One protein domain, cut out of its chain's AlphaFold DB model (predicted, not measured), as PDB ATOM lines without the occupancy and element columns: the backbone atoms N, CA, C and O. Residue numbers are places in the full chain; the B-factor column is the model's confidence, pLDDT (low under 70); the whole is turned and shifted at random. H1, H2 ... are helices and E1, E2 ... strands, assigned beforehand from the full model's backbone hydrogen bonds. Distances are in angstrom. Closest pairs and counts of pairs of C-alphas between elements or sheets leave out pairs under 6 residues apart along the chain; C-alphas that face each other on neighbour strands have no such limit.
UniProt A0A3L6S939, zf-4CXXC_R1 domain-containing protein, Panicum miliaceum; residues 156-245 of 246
ATOM      1  N   LYS A 156    -132.549 -77.589  70.780       86.00
ATOM      2  CA  LYS A 156    -133.434 -78.677  70.338       86.00
ATOM      3  C   LYS A 156    -133.821 -78.591  68.851       86.00
ATOM      4  O   LYS A 156    -133.770 -79.592  68.143       86.00
ATOM      5  N   ARG A 157    -134.181 -77.406  68.343       88.12
ATOM      6  CA  ARG A 157    -134.461 -77.168  66.915       88.12
ATOM      7  C   ARG A 157    -133.218 -77.388  66.064       88.12
ATOM      8  O   ARG A 157    -133.330 -78.003  65.005       88.12
ATOM      9  N   VAL A 158    -132.061 -76.888  66.498       87.25
ATOM     10  CA  VAL A 158    -130.791 -77.083  65.781       87.25
ATOM     11  C   VAL A 158    -130.445 -78.569  65.713       87.25
ATOM     12  O   VAL A 158    -130.159 -79.074  64.630       87.25
ATOM     13  N   GLN A 159    -130.575 -79.294  66.824       88.62
ATOM     14  CA  GLN A 159    -130.360 -80.739  66.881       88.62
ATOM     15  C   GLN A 159    -131.282 -81.497  65.909       88.62
ATOM     16  O   GLN A 159    -130.801 -82.255  65.070       88.62
ATOM     17  N   ALA A 160    -132.584 -81.196  65.908       89.06
ATOM     18  CA  ALA A 160    -133.539 -81.784  64.963       89.06
ATOM     19  C   ALA A 160    -133.264 -81.407  63.489       89.06
ATOM     20  O   ALA A 160    -133.720 -82.076  62.554       89.06
ATOM     21  N   LEU A 161    -132.576 -80.291  63.232       88.12
ATOM     22  CA  LEU A 161    -132.100 -79.939  61.893       88.12
ATOM     23  C   LEU A 161    -130.854 -80.742  61.510       88.12
ATOM     24  O   LEU A 161    -130.781 -81.164  60.356       88.12
ATOM     25  N   GLN A 162    -129.930 -80.991  62.446       86.19
ATOM     26  CA  GLN A 162    -128.758 -81.842  62.207       86.19
ATOM     27  C   GLN A 162    -129.153 -83.290  61.918       86.19
ATOM     28  O   GLN A 162    -128.643 -83.868  60.970       86.19
ATOM     29  N   GLU A 163    -130.128 -83.852  62.633       86.12
ATOM     30  CA  GLU A 163    -130.605 -85.225  62.387       86.12
ATOM     31  C   GLU A 163    -131.195 -85.419  60.982       86.12
ATOM     32  O   GLU A 163    -131.129 -86.499  60.400       86.12
ATOM     33  N   ARG A 164    -131.776 -84.359  60.410       85.75
ATOM     34  CA  ARG A 164    -132.312 -84.368  59.040       85.75
ATOM     35  C   ARG A 164    -131.265 -84.004  57.994       85.75
ATOM     36  O   ARG A 164    -131.564 -84.032  56.795       85.75
ATOM     37  N   ARG A 165    -130.077 -83.579  58.422       84.44
ATOM     38  CA  ARG A 165    -129.021 -83.103  57.541       84.44
ATOM     39  C   ARG A 165    -128.379 -84.289  56.845       84.44
ATOM     40  O   ARG A 165    -128.050 -85.291  57.458       84.44
ATOM     41  N   CYS A 166    -128.242 -84.173  55.529       76.12
ATOM     42  CA  CYS A 166    -127.528 -85.160  54.742       76.12
ATOM     43  C   CYS A 166    -126.063 -84.738  54.611       76.12
ATOM     44  O   CYS A 166    -125.793 -83.623  54.156       76.12
ATOM     45  N   ASP A 167    -125.150 -85.662  54.905       71.25
ATOM     46  CA  ASP A 167    -123.697 -85.459  54.785       71.25
ATOM     47  C   ASP A 167    -123.215 -85.432  53.325       71.25
ATOM     48  O   ASP A 167    -122.061 -85.134  53.019       71.25
ATOM     49  N   SER A 168    -124.100 -85.730  52.367       73.31
ATOM     50  CA  SER A 168    -123.733 -85.661  50.957       73.31
ATOM     51  C   SER A 168    -123.528 -84.204  50.513       73.31
ATOM     52  O   SER A 168    -124.450 -83.382  50.463       73.31
ATOM     53  N   LYS A 169    -122.299 -83.888  50.084       70.81
ATOM     54  CA  LYS A 169    -121.890 -82.555  49.592       70.81
ATOM     55  C   LYS A 169    -122.561 -82.146  48.262       70.81
ATOM     56  O   LYS A 169    -122.317 -81.061  47.743       70.81
ATOM     57  N   GLY A 170    -123.396 -83.003  47.665       59.50
ATOM     58  CA  GLY A 170    -123.919 -82.836  46.303       59.50
ATOM     59  C   GLY A 170    -125.293 -82.168  46.211       59.50
ATOM     60  O   GLY A 170    -125.459 -81.205  45.462       59.50
ATOM     61  N   ARG A 171    -126.299 -82.679  46.932       58.12
ATOM     62  CA  ARG A 171    -127.702 -82.230  46.841       58.12
ATOM     63  C   ARG A 171    -128.479 -82.675  48.084       58.12
ATOM     64  O   ARG A 171    -129.028 -83.765  48.094       58.12
ATOM     65  N   GLY A 172    -128.596 -81.812  49.092       57.78
ATOM     66  CA  GLY A 172    -129.424 -82.171  50.250       57.78
ATOM     67  C   GLY A 172    -129.329 -81.261  51.464       57.78
ATOM     68  O   GLY A 172    -129.317 -81.758  52.578       57.78
ATOM     69  N   GLY A 173    -129.251 -79.942  51.277       75.88
ATOM     70  CA  GLY A 173    -129.415 -79.027  52.408       75.88
ATOM     71  C   GLY A 173    -130.857 -79.063  52.923       75.88
ATOM     72  O   GLY A 173    -131.795 -78.966  52.124       75.88
ATOM     73  N   VAL A 174    -131.025 -79.173  54.240       88.88
ATOM     74  CA  VAL A 174    -132.321 -79.027  54.915       88.88
ATOM     75  C   VAL A 174    -132.828 -77.601  54.703       88.88
ATOM     76  O   VAL A 174    -132.058 -76.636  54.761       88.88
ATOM     77  N   TYR A 175    -134.117 -77.467  54.396       89.88
ATOM     78  CA  TYR A 175    -134.761 -76.162  54.306       89.88
ATOM     79  C   TYR A 175    -135.056 -75.645  55.709       89.88
ATOM     80  O   TYR A 175    -135.685 -76.341  56.500       89.88
ATOM     81  N   ASP A 176    -134.651 -74.410  55.983       89.44
ATOM     82  CA  ASP A 176    -134.995 -73.732  57.226       89.44
ATOM     83  C   ASP A 176    -135.241 -72.234  56.964       89.44
ATOM     84  O   ASP A 176    -134.367 -71.561  56.405       89.44
ATOM     85  N   PRO A 177    -136.408 -71.684  57.346       88.75
ATOM     86  CA  PRO A 177    -136.685 -70.257  57.260       88.75
ATOM     87  C   PRO A 177    -135.785 -69.366  58.116       88.75
ATOM     88  O   PRO A 177    -135.726 -68.177  57.821       88.75
ATOM     89  N   VAL A 178    -135.109 -69.881  59.145       88.06
ATOM     90  CA  VAL A 178    -134.288 -69.055  60.049       88.06
ATOM     91  C   VAL A 178    -132.806 -69.179  59.701       88.06
ATOM     92  O   VAL A 178    -132.206 -68.213  59.231       88.06
ATOM     93  N   LEU A 179    -132.230 -70.374  59.833       88.31
ATOM     94  CA  LEU A 179    -130.801 -70.613  59.607       88.31
ATOM     95  C   LEU A 179    -130.436 -70.776  58.125       88.31
ATOM     96  O   LEU A 179    -129.276 -70.613  57.735       88.31
ATOM     97  N   GLY A 180    -131.407 -71.122  57.277       89.69
ATOM     98  CA  GLY A 180    -131.168 -71.362  55.860       89.69
ATOM     99  C   GLY A 180    -130.766 -70.090  55.118       89.69
ATOM    100  O   GLY A 180    -131.368 -69.032  55.282       89.69
ATOM    101  N   ILE A 181    -129.784 -70.206  54.224       90.56
ATOM    102  CA  ILE A 181    -129.347 -69.094  53.373       90.56
ATOM    103  C   ILE A 181    -129.892 -69.299  51.963       90.56
ATOM    104  O   ILE A 181    -129.706 -70.363  51.351       90.56
ATOM    105  N   CYS A 182    -130.562 -68.267  51.453       92.06
ATOM    106  CA  CYS A 182    -131.082 -68.223  50.095       92.06
ATOM    107  C   CYS A 182    -129.934 -68.179  49.088       92.06
ATOM    108  O   CYS A 182    -129.098 -67.285  49.121       92.06
ATOM    109  N   CYS A 183    -129.925 -69.129  48.157       90.81
ATOM    110  CA  CYS A 183    -129.066 -69.029  46.985       90.81
ATOM    111  C   CYS A 183    -129.647 -68.004  45.997       90.81
ATOM    112  O   CYS A 183    -130.803 -68.126  45.607       90.81
ATOM    113  N   HIS A 184    -128.841 -67.056  45.536       91.50
ATOM    114  CA  HIS A 184    -129.156 -66.071  44.508       91.50
ATOM    115  C   HIS A 184    -129.707 -66.720  43.230       91.50
ATOM    116  O   HIS A 184    -130.648 -66.210  42.625       91.50
ATOM    117  N   PHE A 185    -129.170 -67.886  42.852       89.62
ATOM    118  CA  PHE A 185    -129.567 -68.565  41.622       89.62
ATOM    119  C   PHE A 185    -130.811 -69.455  41.786       89.62
ATOM    120  O   PHE A 185    -131.848 -69.158  41.199       89.62
ATOM    121  N   CYS A 186    -130.767 -70.530  42.591       89.88
ATOM    122  CA  CYS A 186    -131.956 -71.392  42.749       89.88
ATOM    123  C   CYS A 186    -133.027 -70.837  43.677       89.88
ATOM    124  O   CYS A 186    -134.089 -71.446  43.782       89.88
ATOM    125  N   ARG A 187    -132.754 -69.741  44.392       90.69
ATOM    126  CA  ARG A 187    -133.679 -69.123  45.356       90.69
ATOM    127  C   ARG A 187    -134.135 -70.070  46.470       90.69
ATOM    128  O   ARG A 187    -135.106 -69.799  47.166       90.69
ATOM    129  N   GLN A 188    -133.428 -71.185  46.662       89.50
ATOM    130  CA  GLN A 188    -133.710 -72.149  47.720       89.50
ATOM    131  C   GLN A 188    -133.031 -71.698  49.013       89.50
ATOM    132  O   GLN A 188    -131.813 -71.497  49.034       89.50
ATOM    133  N   LYS A 189    -133.823 -71.572  50.084       91.31
ATOM    134  CA  LYS A 189    -133.362 -71.235  51.434       91.31
ATOM    135  C   LYS A 189    -132.986 -72.505  52.193       91.31
ATOM    136  O   LYS A 189    -133.846 -73.176  52.755       91.31
ATOM    137  N   LYS A 190    -131.706 -72.871  52.137       90.62
ATOM    138  CA  LYS A 190    -131.193 -74.142  52.677       90.62
ATOM    139  C   LYS A 190    -129.956 -73.934  53.528       90.62
ATOM    140  O   LYS A 190    -129.129 -73.079  53.187       90.62
ATOM    141  N   LEU A 191    -129.793 -74.783  54.536       90.44
ATOM    142  CA  LEU A 191    -128.521 -74.986  55.229       90.44
ATOM    143  C   LEU A 191    -127.436 -75.433  54.239       90.44
ATOM    144  O   LEU A 191    -127.735 -75.966  53.162       90.44
ATOM    145  N   CYS A 192    -126.170 -75.178  54.567       88.50
ATOM    146  CA  CYS A 192    -125.075 -75.781  53.815       88.50
ATOM    147  C   CYS A 192    -124.926 -77.270  54.154       88.50
ATOM    148  O   CYS A 192    -125.434 -77.742  55.169       88.50
ATOM    149  N   SER A 193    -124.196 -78.004  53.319       84.62
ATOM    150  CA  SER A 193    -123.865 -79.416  53.557       84.62
ATOM    151  C   SER A 193    -122.526 -79.604  54.276       84.62
ATOM    152  O   SER A 193    -122.059 -80.724  54.347       84.62
ATOM    153  N   GLU A 194    -121.900 -78.529  54.766       86.00
ATOM    154  CA  GLU A 194    -120.582 -78.624  55.405       86.00
ATOM    155  C   GLU A 194    -120.692 -79.003  56.881       86.00
ATOM    156  O   GLU A 194    -121.297 -78.259  57.659       86.00
ATOM    157  N   GLU A 195    -120.073 -80.115  57.246       81.75
ATOM    158  CA  GLU A 195    -119.956 -80.640  58.603       81.75
ATOM    159  C   GLU A 195    -119.437 -79.579  59.594       81.75
ATOM    160  O   GLU A 195    -120.127 -79.262  60.562       81.75
ATOM    161  N   ASP A 196    -118.338 -78.895  59.267       85.31
ATOM    162  CA  ASP A 196    -117.640 -77.967  60.177       85.31
ATOM    163  C   ASP A 196    -118.212 -76.534  60.199       85.31
ATOM    164  O   ASP A 196    -117.584 -75.576  60.660       85.31
ATOM    165  N   CYS A 197    -119.407 -76.321  59.645       88.06
ATOM    166  CA  CYS A 197    -119.984 -74.982  59.559       88.06
ATOM    167  C   CYS A 197    -120.676 -74.583  60.864       88.06
ATOM    168  O   CYS A 197    -121.850 -74.896  61.033       88.06
ATOM    169  N   LYS A 198    -120.020 -73.782  61.710       88.81
ATOM    170  CA  LYS A 198    -120.597 -73.245  62.965       88.81
ATOM    171  C   LYS A 198    -121.981 -72.613  62.779       88.81
ATOM    172  O   LYS A 198    -122.942 -72.973  63.448       88.81
ATOM    173  N   ARG A 199    -122.156 -71.779  61.747       91.00
ATOM    174  CA  ARG A 199    -123.459 -71.153  61.448       91.00
ATOM    175  C   ARG A 199    -124.595 -72.160  61.238       91.00
ATOM    176  O   ARG A 199    -125.707 -71.953  61.712       91.00
ATOM    177  N   CYS A 200    -124.361 -73.199  60.436       88.44
ATOM    178  CA  CYS A 200    -125.408 -74.162  60.072       88.44
ATOM    179  C   CYS A 200    -125.448 -75.386  60.992       88.44
ATOM    180  O   CYS A 200    -126.469 -76.062  61.011       88.44
ATOM    181  N   GLY A 201    -124.345 -75.675  61.680       87.31
ATOM    182  CA  GLY A 201    -124.129 -76.763  62.628       87.31
ATOM    183  C   GLY A 201    -124.658 -76.412  64.013       87.31
ATOM    184  O   GLY A 201    -125.531 -77.095  64.535       87.31
ATOM    185  N   GLU A 202    -124.173 -75.299  64.556       87.81
ATOM    186  CA  GLU A 202    -124.457 -74.830  65.918       87.81
ATOM    187  C   GLU A 202    -125.629 -73.834  65.946       87.81
ATOM    188  O   GLU A 202    -126.299 -73.692  66.963       87.81
ATOM    189  N   GLY A 203    -125.949 -73.210  64.804       87.50
ATOM    190  CA  GLY A 203    -127.056 -72.253  64.678       87.50
ATOM    191  C   GLY A 203    -126.642 -70.786  64.821       87.50
ATOM    192  O   GLY A 203    -127.500 -69.906  64.901       87.50
ATOM    193  N   ASP A 204    -125.341 -70.496  64.794       87.38
ATOM    194  CA  ASP A 204    -124.810 -69.157  65.040       87.38
ATOM    195  C   ASP A 204    -124.964 -68.207  63.847       87.38
ATOM    196  O   ASP A 204    -124.124 -68.144  62.946       87.38
ATOM    197  N   LEU A 205    -126.006 -67.372  63.867       86.38
ATOM    198  CA  LEU A 205    -126.288 -66.383  62.817       86.38
ATOM    199  C   LEU A 205    -125.219 -65.287  62.657       86.38
ATOM    200  O   LEU A 205    -125.235 -64.584  61.642       86.38
ATOM    201  N   LYS A 206    -124.305 -65.125  63.619       87.12
ATOM    202  CA  LYS A 206    -123.194 -64.162  63.539       87.12
ATOM    203  C   LYS A 206    -122.009 -64.704  62.732       87.12
ATOM    204  O   LYS A 206    -121.281 -63.925  62.127       87.12
ATOM    205  N   GLN A 207    -121.833 -66.025  62.684       87.19
ATOM    206  CA  GLN A 207    -120.710 -66.652  61.990       87.19
ATOM    207  C   GLN A 207    -120.961 -66.736  60.469       87.19
ATOM    208  O   GLN A 207    -122.113 -66.910  60.028       87.19
ATOM    209  N   PRO A 208    -119.906 -66.630  59.636       89.19
ATOM    210  CA  PRO A 208    -120.016 -66.829  58.198       89.19
ATOM    211  C   PRO A 208    -120.328 -68.294  57.872       89.19
ATOM    212  O   PRO A 208    -119.947 -69.225  58.581       89.19
ATOM    213  N   CYS A 209    -121.047 -68.518  56.772       89.44
ATOM    214  CA  CYS A 209    -121.339 -69.870  56.315       89.44
ATOM    215  C   CYS A 209    -120.201 -70.396  55.442       89.44
ATOM    216  O   CYS A 209    -119.943 -69.835  54.383       89.44
ATOM    217  N   LEU A 210    -119.598 -71.523  55.818       87.94
ATOM    218  CA  LEU A 210    -118.522 -72.127  55.027       87.94
ATOM    219  C   LEU A 210    -119.019 -72.652  53.674       87.94
ATOM    220  O   LEU A 210    -118.337 -72.558  52.656       87.94
ATOM    221  N   GLY A 211    -120.221 -73.234  53.638       87.12
ATOM    222  CA  GLY A 211    -120.752 -73.926  52.457       87.12
ATOM    223  C   GLY A 211    -121.554 -73.044  51.493       87.12
ATOM    224  O   GLY A 211    -122.357 -73.558  50.704       87.12
ATOM    225  N   LYS A 212    -121.392 -71.721  51.589       89.56
ATOM    226  CA  LYS A 212    -122.000 -70.733  50.697       89.56
ATOM    227  C   LYS A 212    -120.946 -69.705  50.297       89.56
ATOM    228  O   LYS A 212    -120.163 -69.281  51.135       89.56
ATOM    229  N   THR A 213    -120.945 -69.303  49.036       91.12
ATOM    230  CA  THR A 213    -119.971 -68.347  48.489       91.12
ATOM    231  C   THR A 213    -120.659 -67.107  47.960       91.12
ATOM    232  O   THR A 213    -121.855 -67.113  47.692       91.12
ATOM    233  N   GLU A 214    -119.907 -66.030  47.803       91.19
ATOM    234  CA  GLU A 214    -120.381 -64.833  47.118       91.19
ATOM    235  C   GLU A 214    -120.321 -65.026  45.600       91.19
ATOM    236  O   GLU A 214    -119.475 -65.739  45.064       91.19
ATOM    237  N   CYS A 215    -121.245 -64.392  44.896       89.06
ATOM    238  CA  CYS A 215    -121.322 -64.385  43.449       89.06
ATOM    239  C   CYS A 215    -120.365 -63.329  42.902       89.06
ATOM    240  O   CYS A 215    -120.601 -62.133  43.088       89.06
ATOM    241  N   SER A 216    -119.360 -63.770  42.147       84.38
ATOM    242  CA  SER A 216    -118.357 -62.914  41.495       84.38
ATOM    243  C   SER A 216    -118.925 -61.955  40.444       84.38
ATOM    244  O   SER A 216    -118.253 -61.033  40.012       84.38
ATOM    245  N   SER A 217    -120.171 -62.149  40.001       86.69
ATOM    246  CA  SER A 217    -120.814 -61.209  39.077       86.69
ATOM    247  C   SER A 217    -121.568 -60.092  39.793       86.69
ATOM    248  O   SER A 217    -121.724 -59.018  39.223       86.69
ATOM    249  N   CYS A 218    -122.110 -60.355  40.986       87.75
ATOM    250  CA  CYS A 218    -123.000 -59.411  41.663       87.75
ATOM    251  C   CYS A 218    -122.335 -58.708  42.844       87.75
ATOM    252  O   CYS A 218    -122.709 -57.575  43.122       87.75
ATOM    253  N   HIS A 219    -121.448 -59.396  43.579       82.31
ATOM    254  CA  HIS A 219    -120.804 -58.910  44.811       82.31
ATOM    255  C   HIS A 219    -121.755 -58.243  45.825       82.31
ATOM    256  O   HIS A 219    -121.356 -57.406  46.627       82.31
ATOM    257  N   SER A 220    -123.041 -58.604  45.797       86.38
ATOM    258  CA  SER A 220    -124.031 -58.084  46.738       86.38
ATOM    259  C   SER A 220    -124.156 -59.017  47.936       86.38
ATOM    260  O   SER A 220    -123.960 -60.226  47.808       86.38
ATOM    261  N   SER A 221    -124.595 -58.481  49.072       81.44
ATOM    262  CA  SER A 221    -124.920 -59.265  50.274       81.44
ATOM    263  C   SER A 221    -125.967 -60.363  50.023       81.44
ATOM    264  O   SER A 221    -125.976 -61.390  50.695       81.44
ATOM    265  N   ASN A 222    -126.821 -60.181  49.011       85.44
ATOM    266  CA  ASN A 222    -127.817 -61.163  48.569       85.44
ATOM    267  C   ASN A 222    -127.309 -62.092  47.455       85.44
ATOM    268  O   ASN A 222    -127.991 -63.044  47.065       85.44
ATOM    269  N   GLY A 223    -126.129 -61.813  46.909       90.69
ATOM    270  CA  GLY A 223    -125.488 -62.551  45.832       90.69
ATOM    271  C   GLY A 223    -124.814 -63.820  46.333       90.69
ATOM    272  O   GLY A 223    -123.669 -64.049  45.993       90.69
ATOM    273  N   ILE A 224    -125.483 -64.634  47.145       91.88
ATOM    274  CA  ILE A 224    -124.887 -65.842  47.723       91.88
ATOM    275  C   ILE A 224    -125.191 -67.066  46.860       91.88
ATOM    276  O   ILE A 224    -126.329 -67.284  46.462       91.88
ATOM    277  N   LEU A 225    -124.215 -67.922  46.590       92.06
ATOM    278  CA  LEU A 225    -124.373 -69.149  45.822       92.06
ATOM    279  C   LEU A 225    -124.223 -70.376  46.710       92.06
ATOM    280  O   LEU A 225    -123.446 -70.416  47.662       92.06
ATOM    281  N   CYS A 226    -125.011 -71.405  46.402       89.12
ATOM    282  CA  CYS A 226    -124.776 -72.724  46.967       89.12
ATOM    283  C   CYS A 226    -123.772 -73.495  46.110       89.12
ATOM    284  O   CYS A 226    -123.659 -73.252  44.910       89.12
ATOM    285  N   ARG A 227    -123.143 -74.499  46.722       88.00
ATOM    286  CA  ARG A 227    -122.177 -75.407  46.094       88.00
ATOM    287  C   ARG A 227    -122.560 -75.890  44.694       88.00
ATOM    288  O   ARG A 227    -121.758 -75.816  43.773       88.00
ATOM    289  N   ALA A 228    -123.802 -76.343  44.516       87.50
ATOM    290  CA  ALA A 228    -124.274 -76.829  43.222       87.50
ATOM    291  C   ALA A 228    -124.268 -75.730  42.145       87.50
ATOM    292  O   ALA A 228    -123.879 -75.986  41.012       87.50
ATOM    293  N   TRP A 229    -124.683 -74.507  42.490       89.75
ATOM    294  CA  TRP A 229    -124.741 -73.406  41.527       89.75
ATOM    295  C   TRP A 229    -123.413 -72.707  41.320       89.75
ATOM    296  O   TRP A 229    -123.206 -72.207  40.223       89.75
ATOM    297  N   LEU A 230    -122.517 -72.724  42.307       90.00
ATOM    298  CA  LEU A 230    -121.121 -72.345  42.103       90.00
ATOM    299  C   LEU A 230    -120.509 -73.219  40.997       90.00
ATOM    300  O   LEU A 230    -120.109 -72.697  39.960       90.00
ATOM    301  N   LYS A 231    -120.607 -74.547  41.145       89.00
ATOM    302  CA  LYS A 231    -120.099 -75.503  40.154       89.00
ATOM    303  C   LYS A 231    -120.761 -75.359  38.782       89.00
ATOM    304  O   LYS A 231    -120.086 -75.421  37.766       89.00
ATOM    305  N   VAL A 232    -122.078 -75.153  38.722       89.81
ATOM    306  CA  VAL A 232    -122.786 -75.006  37.435       89.81
ATOM    307  C   VAL A 232    -122.495 -73.663  36.754       89.81
ATOM    308  O   VAL A 232    -122.478 -73.607  35.529       89.81
ATOM    309  N   ARG A 233    -122.306 -72.574  37.509       89.44
ATOM    310  CA  ARG A 233    -122.089 -71.235  36.935       89.44
ATOM    311  C   ARG A 233    -120.637 -70.960  36.574       89.44
ATOM    312  O   ARG A 233    -120.412 -70.327  35.549       89.44
ATOM    313  N   TYR A 234    -119.705 -71.398  37.413       89.50
ATOM    314  CA  TYR A 234    -118.289 -71.046  37.308       89.50
ATOM    315  C   TYR A 234    -117.383 -72.257  37.092       89.50
ATOM    316  O   TYR A 234    -116.214 -72.085  36.785       89.50
ATOM    317  N   GLY A 235    -117.899 -73.482  37.224       89.31
ATOM    318  CA  GLY A 235    -117.079 -74.696  37.144       89.31
ATOM    319  C   GLY A 235    -116.260 -74.980  38.405       89.31
ATOM    320  O   GLY A 235    -115.709 -76.067  38.514       89.31
ATOM    321  N   GLU A 236    -116.244 -74.057  39.366       87.75
ATOM    322  CA  GLU A 236    -115.416 -74.112  40.573       87.75
ATOM    323  C   GLU A 236    -116.021 -75.011  41.661       87.75
ATOM    324  O   GLU A 236    -117.245 -75.045  41.885       87.75
ATOM    325  N   ALA A 237    -115.153 -75.724  42.378       87.81
ATOM    326  CA  ALA A 237    -115.512 -76.401  43.617       87.81
ATOM    327  C   ALA A 237    -115.507 -75.419  44.804       87.81
ATOM    328  O   ALA A 237    -114.822 -74.402  44.807       87.81
ATOM    329  N   MET A 238    -116.284 -75.720  45.850       86.00
ATOM    330  CA  MET A 238    -116.316 -74.866  47.048       86.00
ATOM    331  C   MET A 238    -114.970 -74.847  47.774       86.00
ATOM    332  O   MET A 238    -114.639 -73.840  48.387       86.00
ATOM    333  N   GLU A 239    -114.234 -75.955  47.728       87.94
ATOM    334  CA  GLU A 239    -112.903 -76.111  48.308       87.94
ATOM    335  C   GLU A 239    -111.898 -75.176  47.626       87.94
ATOM    336  O   GLU A 239    -111.264 -74.378  48.306       87.94
ATOM    337  N   GLU A 240    -111.864 -75.168  46.292       85.75
ATOM    338  CA  GLU A 240    -110.995 -74.291  45.488       85.75
ATOM    339  C   GLU A 240    -111.251 -72.807  45.795       85.75
ATOM    340  O   GLU A 240    -110.328 -72.018  45.981       85.75
ATOM    341  N   VAL A 241    -112.522 -72.414  45.921       86.00
ATOM    342  CA  VAL A 241    -112.883 -71.026  46.257       86.00
ATOM    343  C   VAL A 241    -112.480 -70.649  47.683       86.00
ATOM    344  O   VAL A 241    -112.252 -69.470  47.954       86.00
ATOM    345  N   ARG A 242    -112.400 -71.610  48.612       84.75
ATOM    346  CA  ARG A 242    -111.889 -71.357  49.968       84.75
ATOM    347  C   ARG A 242    -110.372 -71.218  49.968       84.75
ATOM    348  O   ARG A 242    -109.876 -70.300  50.609       84.75
ATOM    349  N   GLU A 243    -109.667 -72.085  49.248       85.06
ATOM    350  CA  GLU A 243    -108.205 -72.031  49.125       85.06
ATOM    351  C   GLU A 243    -107.744 -70.710  48.503       85.06
ATOM    352  O   GLU A 243    -106.836 -70.085  49.025       85.06
ATOM    353  N   ASN A 244    -108.441 -70.217  47.478       81.25
ATOM    354  CA  ASN A 244    -108.101 -68.953  46.814       81.25
ATOM    355  C   ASN A 244    -108.384 -67.687  47.647       81.25
ATOM    356  O   ASN A 244    -108.019 -66.588  47.230       81.25
ATOM    357  N   LYS A 245    -109.107 -67.805  48.768       73.31
ATOM    358  CA  LYS A 245    -109.410 -66.678  49.667       73.31
ATOM    359  C   LYS A 245    -108.408 -66.533  50.815       73.31
ATOM    360  O   LYS A 245    -108.435 -65.487  51.465       73.31
TER     361      LYS A 245
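Overview. This is residues 156 to 245 of the 246 residues of the protein "zf-4CXXC_R1 domain-containing protein" of Panicum miliaceum (UniProt A0A3L6S939). With little regular structure, an elongated body mostly of loops has H1 at one end and the hairpin E1 E2, H3 and H4 toward the other. The 90 printed residues include H1 H2 E1 E2 H3 H4 in order, mostly helix, with 32 residues in named elements. The whole is compact, radius of gyration of the C-alphas 12.4 A, spanning 38 by 23 by 23 A.

Along the chain. H1 is residues 156 to 163, from C-alpha 156 (-133.434, -78.677, 70.338). H2 is 198 to 201, E1 212 to 214, E2 224 to 226, H3 227 to 234, and H4 238 to 243, ending at (-108.205, -72.031, 49.125).

Arrangement. H1 and H2 are close but not clearly touching, closest C-alphas 162 and 201, 6.9 A. In the antiparallel hairpin E1 E2, N 225 and O 213 are within hydrogen-bond range, 2.7 A. H3 and H4 only just touch, with 3 pairs of C-alphas within 8 A. H1, H3 and H4 have every O i to N i+4 pair within range.

Size, cuts and confidence. The printed part has no cut. The H1 to H2 link is long, 34 residues. Residues 170 to 172 have pLDDT under 70.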